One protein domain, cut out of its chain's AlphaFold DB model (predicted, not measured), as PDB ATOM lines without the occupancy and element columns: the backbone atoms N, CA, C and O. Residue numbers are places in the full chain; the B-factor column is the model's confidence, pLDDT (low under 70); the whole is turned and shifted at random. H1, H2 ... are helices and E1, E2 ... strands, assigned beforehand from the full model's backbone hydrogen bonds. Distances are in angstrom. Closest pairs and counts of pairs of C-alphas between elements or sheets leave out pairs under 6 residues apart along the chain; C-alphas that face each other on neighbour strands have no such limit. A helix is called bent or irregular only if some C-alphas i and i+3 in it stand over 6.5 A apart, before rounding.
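This is residues 93 to 164 of the 263 residues of an uncharacterized protein of Acidiplasma sp. MBA-1 (UniProt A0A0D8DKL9). One strongly twisted sheet of five strands folds over at its bent strand E4, with the long hairpin of E1 and E2 along the longest axis and the hairpin of E4 and E5 crossing it like a partly rolled, open barrel wall. E4 runs through the middle, and the short helix H1 sits at one end, where E2 stops, with a long link from it to E3. The printed part has 72 residues; along the chain come the named strands E1 and E2, then the one named helix H1, then the named strands E3, E4 and E5; the sheet is branched, with E1 and E4 parallel and the neighbour pairs E1 and E2, E3 and E4, and E4 and E5 antiparallel, and the class is mostly strand. The whole is compact, with a radius of gyration of the C-alphas of 11.8 A, and spans 35 by 28 by 26 A.

E4, residues 136 to 146, is the longest strand by residues and measures 21.5 A from first to last C-alpha; it bends by 100 degrees at residue 142, whose C-alpha is at (210.966, 206.522, 142.141). E1, residues 93 to 101, begins at C-alpha 93 at (198.812, 204.012, 131.711) and is 25.1 A long. E2, residues 104 to 113, is 28.5 A long. E3 is residues 130 to 133, and E5, residues 152 to 157, ends at C-alpha 157 at (205.000, 206.376, 143.246). H1 is residues 114 to 117.

E4 has three neighbours in staggered pairing. E1 lies on one side of it, beside residues 137 to 142, parallel, with N 96 and O 139 2.8 A apart. On the other side lie E3, beside residues 136 to 139, and E5, beside residues 140 to 146. E3 and E4 form an antiparallel hairpin, with N 138 and O 131 at 2.7 A. E4 and E5 form another, with N 142 and O 156 at 2.8 A; E3, E4 and E5 make a meander, each strand the antiparallel neighbour of the one before. E1 and E2 are an antiparallel hairpin at 158 degrees, with N 95 and O 110 at 2.8 A. The closest C-alphas of E2 and E5, those of Val 112 and Ile 152, are 7.8 A apart. H1 is on the sheet at a height of 7.2 A, over none of its strands, and near E5. It is too short for an O i to N i+4 pair; its one O i to N i+3 pair is within range. E3 is apart from E2 and E5.

The two C-alphas farthest apart, those of Gly 103 and Glu 115, are 35.6 A apart. The printed part has no cut. The link from H1 to E3, residues 118 to 129, is long; the other links are tight. The mean pLDDT of the printed part is 70.7, and it is under 70 in residues 99 to 106, 123 to 136 and 158 to 164.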
ATOM      1  N   LYS A  93     198.268 202.881 130.983       81.94
ATOM      2  CA  LYS A  93     198.812 204.012 131.711       81.94
ATOM      3  C   LYS A  93     200.327 203.990 131.592       81.94
ATOM      4  O   LYS A  93     200.952 202.925 131.592       81.94
ATOM      5  N   TYR A  94     200.936 205.162 131.477       82.31
ATOM      6  CA  TYR A  94     202.388 205.268 131.494       82.31
ATOM      7  C   TYR A  94     202.907 205.246 132.929       82.31
ATOM      8  O   TYR A  94     202.349 205.888 133.808       82.31
ATOM      9  N   LEU A  95     204.016 204.553 133.158       79.88
ATOM     10  CA  LEU A  95     204.785 204.617 134.392       79.88
ATOM     11  C   LEU A  95     206.214 205.055 134.054       79.88
ATOM     12  O   LEU A  95     206.933 204.352 133.343       79.88
ATOM     13  N   GLY A  96     206.607 206.238 134.511       78.00
ATOM     14  CA  GLY A  96     207.936 206.811 134.332       78.00
ATOM     15  C   GLY A  96     208.808 206.567 135.556       78.00
ATOM     16  O   GLY A  96     208.593 207.195 136.586       78.00
ATOM     17  N   GLU A  97     209.799 205.688 135.448       80.00
ATOM     18  CA  GLU A  97     210.827 205.495 136.473       80.00
ATOM     19  C   GLU A  97     211.947 206.515 136.274       80.00
ATOM     20  O   GLU A  97     212.614 206.506 135.234       80.00
ATOM     21  N   VAL A  98     212.157 207.384 137.260       71.69
ATOM     22  CA  VAL A  98     213.248 208.366 137.233       71.69
ATOM     23  C   VAL A  98     214.446 207.795 137.982       71.69
ATOM     24  O   VAL A  98     214.363 207.500 139.169       71.69
ATOM     25  N   SER A  99     215.572 207.654 137.287       67.62
ATOM     26  CA  SER A  99     216.833 207.180 137.858       67.62
ATOM     27  C   SER A  99     217.961 208.162 137.556       67.62
ATOM     28  O   SER A  99     218.002 208.761 136.479       67.62
ATOM     29  N   HIS A 100     218.878 208.332 138.508       56.41
ATOM     30  CA  HIS A 100     220.072 209.152 138.339       56.41
ATOM     31  C   HIS A 100     221.285 208.235 138.172       56.41
ATOM     32  O   HIS A 100     221.582 207.429 139.053       56.41
ATOM     33  N   SER A 101     221.976 208.328 137.037       55.50
ATOM     34  CA  SER A 101     223.170 207.524 136.763       55.50
ATOM     35  C   SER A 101     224.204 208.379 136.048       55.50
ATOM     36  O   SER A 101     223.969 208.824 134.928       55.50
ATOM     37  N   GLY A 102     225.354 208.597 136.690       51.47
ATOM     38  CA  GLY A 102     226.500 209.275 136.075       51.47
ATOM     39  C   GLY A 102     226.238 210.721 135.639       51.47
ATOM     40  O   GLY A 102     226.682 211.106 134.567       51.47
ATOM     41  N   GLY A 103     225.485 211.505 136.421       54.44
ATOM     42  CA  GLY A 103     225.207 212.920 136.115       54.44
ATOM     43  C   GLY A 103     224.112 213.156 135.067       54.44
ATOM     44  O   GLY A 103     223.826 214.301 134.727       54.44
ATOM     45  N   HIS A 104     223.473 212.093 134.567       54.91
ATOM     46  CA  HIS A 104     222.329 212.189 133.666       54.91
ATOM     47  C   HIS A 104     221.063 211.629 134.316       54.91
ATOM     48  O   HIS A 104     221.063 210.559 134.936       54.91
ATOM     49  N   MET A 105     219.957 212.345 134.116       59.81
ATOM     50  CA  MET A 105     218.626 211.875 134.472       59.81
ATOM     51  C   MET A 105     218.123 210.914 133.393       59.81
ATOM     52  O   MET A 105     217.926 211.299 132.238       59.81
ATOM     53  N   LYS A 106     217.883 209.659 133.773       68.44
ATOM     54  CA  LYS A 106     217.306 208.636 132.904       68.44
ATOM     55  C   LYS A 106     215.868 208.371 133.324       68.44
ATOM     56  O   LYS A 106     215.620 207.894 134.431       68.44
ATOM     57  N   ILE A 107     214.935 208.657 132.420       72.88
ATOM     58  CA  ILE A 107     213.508 208.382 132.611       72.88
ATOM     59  C   ILE A 107     213.143 207.161 131.775       72.88
ATOM     60  O   ILE A 107     213.035 207.253 130.551       72.88
ATOM     61  N   ASN A 108     212.941 206.019 132.427       80.00
ATOM     62  CA  ASN A 108     212.415 204.844 131.745       80.00
ATOM     63  C   ASN A 108     210.893 204.937 131.709       80.00
ATOM     64  O   ASN A 108     210.256 205.051 132.751       80.00
ATOM     65  N   ARG A 109     210.303 204.875 130.515       81.69
ATOM     66  CA  ARG A 109     208.847 204.899 130.345       81.69
ATOM     67  C   ARG A 109     208.337 203.492 130.085       81.69
ATOM     68  O   ARG A 109     208.786 202.834 129.148       81.69
ATOM     69  N   TYR A 110     207.374 203.063 130.884       84.38
ATOM     70  CA  TYR A 110     206.695 201.783 130.752       84.38
ATOM     71  C   TYR A 110     205.235 202.031 130.394       84.38
ATOM     72  O   TYR A 110     204.572 202.808 131.068       84.38
ATOM     73  N   LEU A 111     204.735 201.387 129.341       82.94
ATOM     74  CA  LEU A 111     203.301 201.354 129.064       82.94
ATOM     75  C   LEU A 111     202.719 200.126 129.758       82.94
ATOM     76  O   LEU A 111     203.051 198.994 129.404       82.94
ATOM     77  N   VAL A 112     201.879 200.357 130.758       82.31
ATOM     78  CA  VAL A 112     201.247 199.311 131.559       82.31
ATOM     79  C   VAL A 112     199.780 199.223 131.146       82.31
ATOM     80  O   VAL A 112     199.075 200.222 131.271       82.31
ATOM     81  N   PRO A 113     199.288 198.070 130.661       80.50
ATOM     82  CA  PRO A 113     197.866 197.897 130.371       80.50
ATOM     83  C   PRO A 113     197.001 198.186 131.601       80.50
ATOM     84  O   PRO A 113     197.396 197.815 132.704       80.50
ATOM     85  N   ASP A 114     195.821 198.785 131.427       80.44
ATOM     86  CA  ASP A 114     194.964 199.221 132.551       80.44
ATOM     87  C   ASP A 114     194.691 198.089 133.555       80.44
ATOM     88  O   ASP A 114     194.836 198.245 134.762       80.44
ATOM     89  N   GLU A 115     194.408 196.902 133.026       75.38
ATOM     90  CA  GLU A 115     194.102 195.689 133.792       75.38
ATOM     91  C   GLU A 115     195.295 195.198 134.620       75.38
ATOM     92  O   GLU A 115     195.127 194.572 135.660       75.38
ATOM     93  N   LEU A 116     196.513 195.457 134.139       77.88
ATOM     94  CA  LEU A 116     197.734 195.157 134.873       77.88
ATOM     95  C   LEU A 116     198.024 196.256 135.898       77.88
ATOM     96  O   LEU A 116     198.503 195.956 136.984       77.88
ATOM     97  N   PHE A 117     197.721 197.511 135.564       79.88
ATOM     98  CA  PHE A 117     197.953 198.664 136.427       79.88
ATOM     99  C   PHE A 117     197.153 198.581 137.733       79.88
ATOM    100  O   PHE A 117     197.679 198.929 138.785       79.88
ATOM    101  N   GLU A 118     195.929 198.051 137.690       78.56
ATOM    102  CA  GLU A 118     195.100 197.793 138.882       78.56
ATOM    103  C   GLU A 118     195.688 196.735 139.830       78.56
ATOM    104  O   GLU A 118     195.343 196.700 141.009       78.56
ATOM    105  N   LEU A 119     196.568 195.867 139.327       79.69
ATOM    106  CA  LEU A 119     197.190 194.788 140.099       79.69
ATOM    107  C   LEU A 119     198.546 195.181 140.696       79.69
ATOM    108  O   LEU A 119     199.115 194.398 141.459       79.69
ATOM    109  N   ILE A 120     199.082 196.348 140.329       81.25
ATOM    110  CA  ILE A 120     200.365 196.836 140.835       81.25
ATOM    111  C   ILE A 120     200.185 197.303 142.279       81.25
ATOM    112  O   ILE A 120     199.313 198.117 142.579       81.25
ATOM    113  N   ASP A 121     201.055 196.826 143.167       81.44
ATOM    114  CA  ASP A 121     201.138 197.379 144.515       81.44
ATOM    115  C   ASP A 121     201.896 198.712 144.491       81.44
ATOM    116  O   ASP A 121     203.079 198.771 144.136       81.44
ATOM    117  N   PHE A 122     201.204 199.787 144.867       74.12
ATOM    118  CA  PHE A 122     201.778 201.129 144.947       74.12
ATOM    119  C   PHE A 122     202.365 201.462 146.328       74.12
ATOM    120  O   PHE A 122     202.856 202.575 146.536       74.12
ATOM    121  N   GLY A 123     202.297 200.531 147.292       63.25
ATOM    122  CA  GLY A 123     202.925 200.600 148.618       63.25
ATOM    123  C   GLY A 123     202.370 201.669 149.573       63.25
ATOM    124  O   GLY A 123     202.465 201.525 150.796       63.25
ATOM    125  N   LYS A 124     201.784 202.752 149.052       61.81
ATOM    126  CA  LYS A 124     201.180 203.852 149.805       61.81
ATOM    127  C   LYS A 124     199.903 204.340 149.103       61.81
ATOM    128  O   LYS A 124     199.910 204.503 147.885       61.81
ATOM    129  N   PRO A 125     198.830 204.658 149.852       52.72
ATOM    130  CA  PRO A 125     197.578 205.193 149.312       52.72
ATOM    131  C   PRO A 125     197.709 206.694 149.007       52.72
ATOM    132  O   PRO A 125     196.982 207.524 149.549       52.72
ATOM    133  N   ILE A 126     198.705 207.071 148.214       51.91
ATOM    134  CA  ILE A 126     198.964 208.469 147.877       51.91
ATOM    135  C   ILE A 126     198.387 208.740 146.494       51.91
ATOM    136  O   ILE A 126     198.616 207.963 145.568       51.91
ATOM    137  N   ALA A 127     197.669 209.860 146.360       49.47
ATOM    138  CA  ALA A 127     197.197 210.361 145.076       49.47
ATOM    139  C   ALA A 127     198.400 210.531 144.127       49.47
ATOM    140  O   ALA A 127     199.290 211.341 144.414       49.47
ATOM    141  N   PRO A 128     198.480 209.750 143.042       57.25
ATOM    142  CA  PRO A 128     199.638 209.788 142.170       57.25
ATOM    143  C   PRO A 128     199.761 211.132 141.446       57.25
ATOM    144  O   PRO A 128     198.755 211.760 141.120       57.25
ATOM    145  N   ALA A 129     200.985 211.537 141.104       54.78
ATOM    146  CA  ALA A 129     201.182 212.613 140.139       54.78
ATOM    147  C   ALA A 129     200.768 212.116 138.748       54.78
ATOM    148  O   ALA A 129     201.464 211.288 138.159       54.78
ATOM    149  N   THR A 130     199.633 212.601 138.251       62.09
ATOM    150  CA  THR A 130     199.138 212.299 136.907       62.09
ATOM    151  C   THR A 130     199.652 213.334 135.916       62.09
ATOM    152  O   THR A 130     199.369 214.525 136.046       62.09
ATOM    153  N   ILE A 131     200.388 212.878 134.912       65.38
ATOM    154  CA  ILE A 131     200.814 213.656 133.749       65.38
ATOM    155  C   ILE A 131     200.160 213.072 132.505       65.38
ATOM    156  O   ILE A 131     200.045 211.862 132.386       65.38
ATOM    157  N   GLU A 132     199.745 213.899 131.557       65.00
ATOM    158  CA  GLU A 132     199.245 213.388 130.282       65.00
ATOM    159  C   GLU A 132     200.422 213.196 129.317       65.00
ATOM    160  O   GLU A 132     201.157 214.139 129.013       65.00
ATOM    161  N   ILE A 133     200.641 211.965 128.853       64.50
ATOM    162  CA  ILE A 133     201.669 211.634 127.859       64.50
ATOM    163  C   ILE A 133     200.963 211.031 126.650       64.50
ATOM    164  O   ILE A 133     200.419 209.935 126.734       64.50
ATOM    165  N   ASN A 134     201.007 211.722 125.508       65.56
ATOM    166  CA  ASN A 134     200.414 211.258 124.246       65.56
ATOM    167  C   ASN A 134     198.922 210.866 124.366       65.56
ATOM    168  O   ASN A 134     198.497 209.899 123.738       65.56
ATOM    169  N   GLY A 135     198.137 211.576 125.186       65.94
ATOM    170  CA  GLY A 135     196.716 211.270 125.411       65.94
ATOM    171  C   GLY A 135     196.442 210.141 126.414       65.94
ATOM    172  O   GLY A 135     195.301 209.707 126.549       65.94
ATOM    173  N   HIS A 136     197.473 209.645 127.106       68.19
ATOM    174  CA  HIS A 136     197.359 208.636 128.158       68.19
ATOM    175  C   HIS A 136     197.714 209.225 129.524       68.19
ATOM    176  O   HIS A 136     198.635 210.037 129.638       68.19
ATOM    177  N   GLU A 137     197.043 208.752 130.578       74.19
ATOM    178  CA  GLU A 137     197.453 209.034 131.956       74.19
ATOM    179  C   GLU A 137     198.826 208.415 132.235       74.19
ATOM    180  O   GLU A 137     199.062 207.226 132.014       74.19
ATOM    181  N   GLY A 138     199.740 209.231 132.736       74.94
ATOM    182  CA  GLY A 138     201.098 208.875 133.094       74.94
ATOM    183  C   GLY A 138     201.365 209.144 134.566       74.94
ATOM    184  O   GLY A 138     200.892 210.119 135.135       74.94
ATOM    185  N   TYR A 139     202.151 208.270 135.166       77.00
ATOM    186  CA  TYR A 139     202.457 208.228 136.583       77.00
ATOM    187  C   TYR A 139     203.971 208.219 136.747       77.00
ATOM    188  O   TYR A 139     204.667 207.516 136.017       77.00
ATOM    189  N   LEU A 140     204.505 208.991 137.690       74.44
ATOM    190  CA  LEU A 140     205.936 208.967 137.998       74.44
ATOM    191  C   LEU A 140     206.205 208.044 139.185       74.44
ATOM    192  O   LEU A 140     205.482 208.070 140.178       74.44
ATOM    193  N   ALA A 141     207.262 207.247 139.081       76.06
ATOM    194  CA  ALA A 141     207.722 206.344 140.122       76.06
ATOM    195  C   ALA A 141     209.209 206.570 140.411       76.06
ATOM    196  O   ALA A 141     210.018 206.783 139.505       76.06
ATOM    197  N   THR A 142     209.570 206.496 141.689       71.94
ATOM    198  CA  THR A 142     210.966 206.522 142.141       71.94
ATOM    199  C   THR A 142     211.632 205.170 141.909       71.94
ATOM    200  O   THR A 142     212.818 205.103 141.601       71.94
ATOM    201  N   LYS A 143     210.869 204.083 142.051       79.00
ATOM    202  CA  LYS A 143     211.374 202.724 141.877       79.00
ATOM    203  C   LYS A 143     210.297 201.821 141.310       79.00
ATOM    204  O   LYS A 143     209.158 201.847 141.770       79.00
ATOM    205  N   VAL A 144     210.672 200.993 140.341       84.56
ATOM    206  CA  VAL A 144     209.765 200.025 139.724       84.56
ATOM    207  C   VAL A 144     210.319 198.615 139.893       84.56
ATOM    208  O   VAL A 144     211.422 198.305 139.441       84.56
ATOM    209  N   LYS A 145     209.543 197.731 140.526       86.12
ATOM    210  CA  LYS A 145     209.890 196.317 140.685       86.12
ATOM    211  C   LYS A 145     209.257 195.491 139.568       86.12
ATOM    212  O   LYS A 145     208.065 195.606 139.271       86.12
ATOM    213  N   LYS A 146     210.082 194.653 138.942       87.94
ATOM    214  CA  LYS A 146     209.733 193.871 137.752       87.94
ATOM    215  C   LYS A 146     209.929 192.384 138.012       87.94
ATOM    216  O   LYS A 146     210.824 191.996 138.759       87.94
ATOM    217  N   LEU A 147     209.086 191.573 137.389       85.38
ATOM    218  CA  LEU A 147     209.266 190.133 137.231       85.38
ATOM    219  C   LEU A 147     210.359 189.848 136.191       85.38
ATOM    220  O   LEU A 147     210.709 190.718 135.391       85.38
ATOM    221  N   ASP A 148     210.830 188.602 136.140       82.06
ATOM    222  CA  ASP A 148     211.877 188.161 135.202       82.06
ATOM    223  C   ASP A 148     211.482 188.353 133.725       82.06
ATOM    224  O   ASP A 148     212.331 188.506 132.853       82.06
ATOM    225  N   ASN A 149     210.177 188.394 133.436       75.81
ATOM    226  CA  ASN A 149     209.627 188.653 132.104       75.81
ATOM    227  C   ASN A 149     209.477 190.156 131.770       75.81
ATOM    228  O   ASN A 149     208.910 190.493 130.733       75.81
ATOM    229  N   GLY A 150     209.927 191.055 132.651       78.19
ATOM    230  CA  GLY A 150     209.819 192.507 132.499       78.19
ATOM    231  C   GLY A 150     208.485 193.117 132.947       78.19
ATOM    232  O   GLY A 150     208.343 194.340 132.904       78.19
ATOM    233  N   THR A 151     207.521 192.308 133.404       84.50
ATOM    234  CA  THR A 151     206.212 192.789 133.881       84.50
ATOM    235  C   THR A 151     206.351 193.475 135.234       84.50
ATOM    236  O   THR A 151     206.988 192.944 136.142       84.50
ATOM    237  N   ILE A 152     205.731 194.639 135.390       85.19
ATOM    238  CA  ILE A 152     205.756 195.409 136.635       85.19
ATOM    239  C   ILE A 152     204.731 194.828 137.610       85.19
ATOM    240  O   ILE A 152     203.588 194.602 137.219       85.19
ATOM    241  N   TYR A 153     205.136 194.591 138.861       84.50
ATOM    242  CA  TYR A 153     204.236 194.102 139.918       84.50
ATOM    243  C   TYR A 153     204.139 195.029 141.132       84.50
ATOM    244  O   TYR A 153     203.160 194.964 141.867       84.50
ATOM    245  N   ALA A 154     205.126 195.902 141.334       84.31
ATOM    246  CA  ALA A 154     205.092 196.912 142.380       84.31
ATOM    247  C   ALA A 154     205.829 198.174 141.924       84.31
ATOM    248  O   ALA A 154     206.808 198.100 141.170       84.31
ATOM    249  N   ALA A 155     205.362 199.332 142.377       81.81
ATOM    250  CA  ALA A 155     205.959 200.616 142.046       81.81
ATOM    251  C   ALA A 155     205.826 201.606 143.203       81.81
ATOM    252  O   ALA A 155     204.733 201.852 143.696       81.81
ATOM    253  N   ASP A 156     206.933 202.241 143.576       77.25
ATOM    254  CA  ASP A 156     206.919 203.325 144.552       77.25
ATOM    255  C   ASP A 156     206.646 204.639 143.814       77.25
ATOM    256  O   ASP A 156     207.526 205.175 143.130       77.25
ATOM    257  N   LEU A 157     205.410 205.138 143.910       74.88
ATOM    258  CA  LEU A 157     205.000 206.376 143.246       74.88
ATOM    259  C   LEU A 157     205.747 207.591 143.805       74.88
ATOM    260  O   LEU A 157     205.897 207.757 145.019       74.88
ATOM    261  N   ALA A 158     206.168 208.471 142.900       65.00
ATOM    262  CA  ALA A 158     206.726 209.764 143.249       65.00
ATOM    263  C   ALA A 158     205.606 210.708 143.723       65.00
ATOM    264  O   ALA A 158     204.496 210.718 143.187       65.00
ATOM    265  N   TRP A 159     205.900 211.508 144.747       58.06
ATOM    266  CA  TRP A 159     204.956 212.468 145.321       58.06
ATOM    267  C   TRP A 159     204.689 213.638 144.364       58.06
ATOM    268  O   TRP A 159     205.619 214.156 143.758       58.06
ATOM    269  N   VAL A 160     203.449 214.142 144.312       49.88
ATOM    270  CA  VAL A 160     203.063 215.301 143.473       49.88
ATOM    271  C   VAL A 160     203.871 216.565 143.809       49.88
ATOM    272  O   VAL A 160     204.212 217.342 142.921       49.88
ATOM    273  N   HIS A 161     204.240 216.745 145.082       42.72
ATOM    274  CA  HIS A 161     205.092 217.852 145.541       42.72
ATOM    275  C   HIS A 161     206.594 217.551 145.453       42.72
ATOM    276  O   HIS A 161     207.409 218.466 145.442       42.72
ATOM    277  N   PHE A 162     206.963 216.275 145.339       45.62
ATOM    278  CA  PHE A 162     208.327 215.828 145.071       45.62
ATOM    279  C   PHE A 162     208.439 215.571 143.577       45.62
ATOM    280  O   PHE A 162     208.499 214.441 143.094       45.62
ATOM    281  N   ASN A 163     208.425 216.660 142.821       44.00
ATOM    282  CA  ASN A 163     208.730 216.607 141.409       44.00
ATOM    283  C   ASN A 163     210.201 216.175 141.308       44.00
ATOM    284  O   ASN A 163     211.086 217.013 141.388       44.00
ATOM    285  N   VAL A 164     210.481 214.868 141.227       42.78
ATOM    286  CA  VAL A 164     211.847 214.306 141.188       42.78
ATOM    287  C   VAL A 164     212.640 214.914 140.030       42.78
ATOM    288  O   VAL A 164     213.849 215.043 140.119       42.78
TER     289      VAL A 164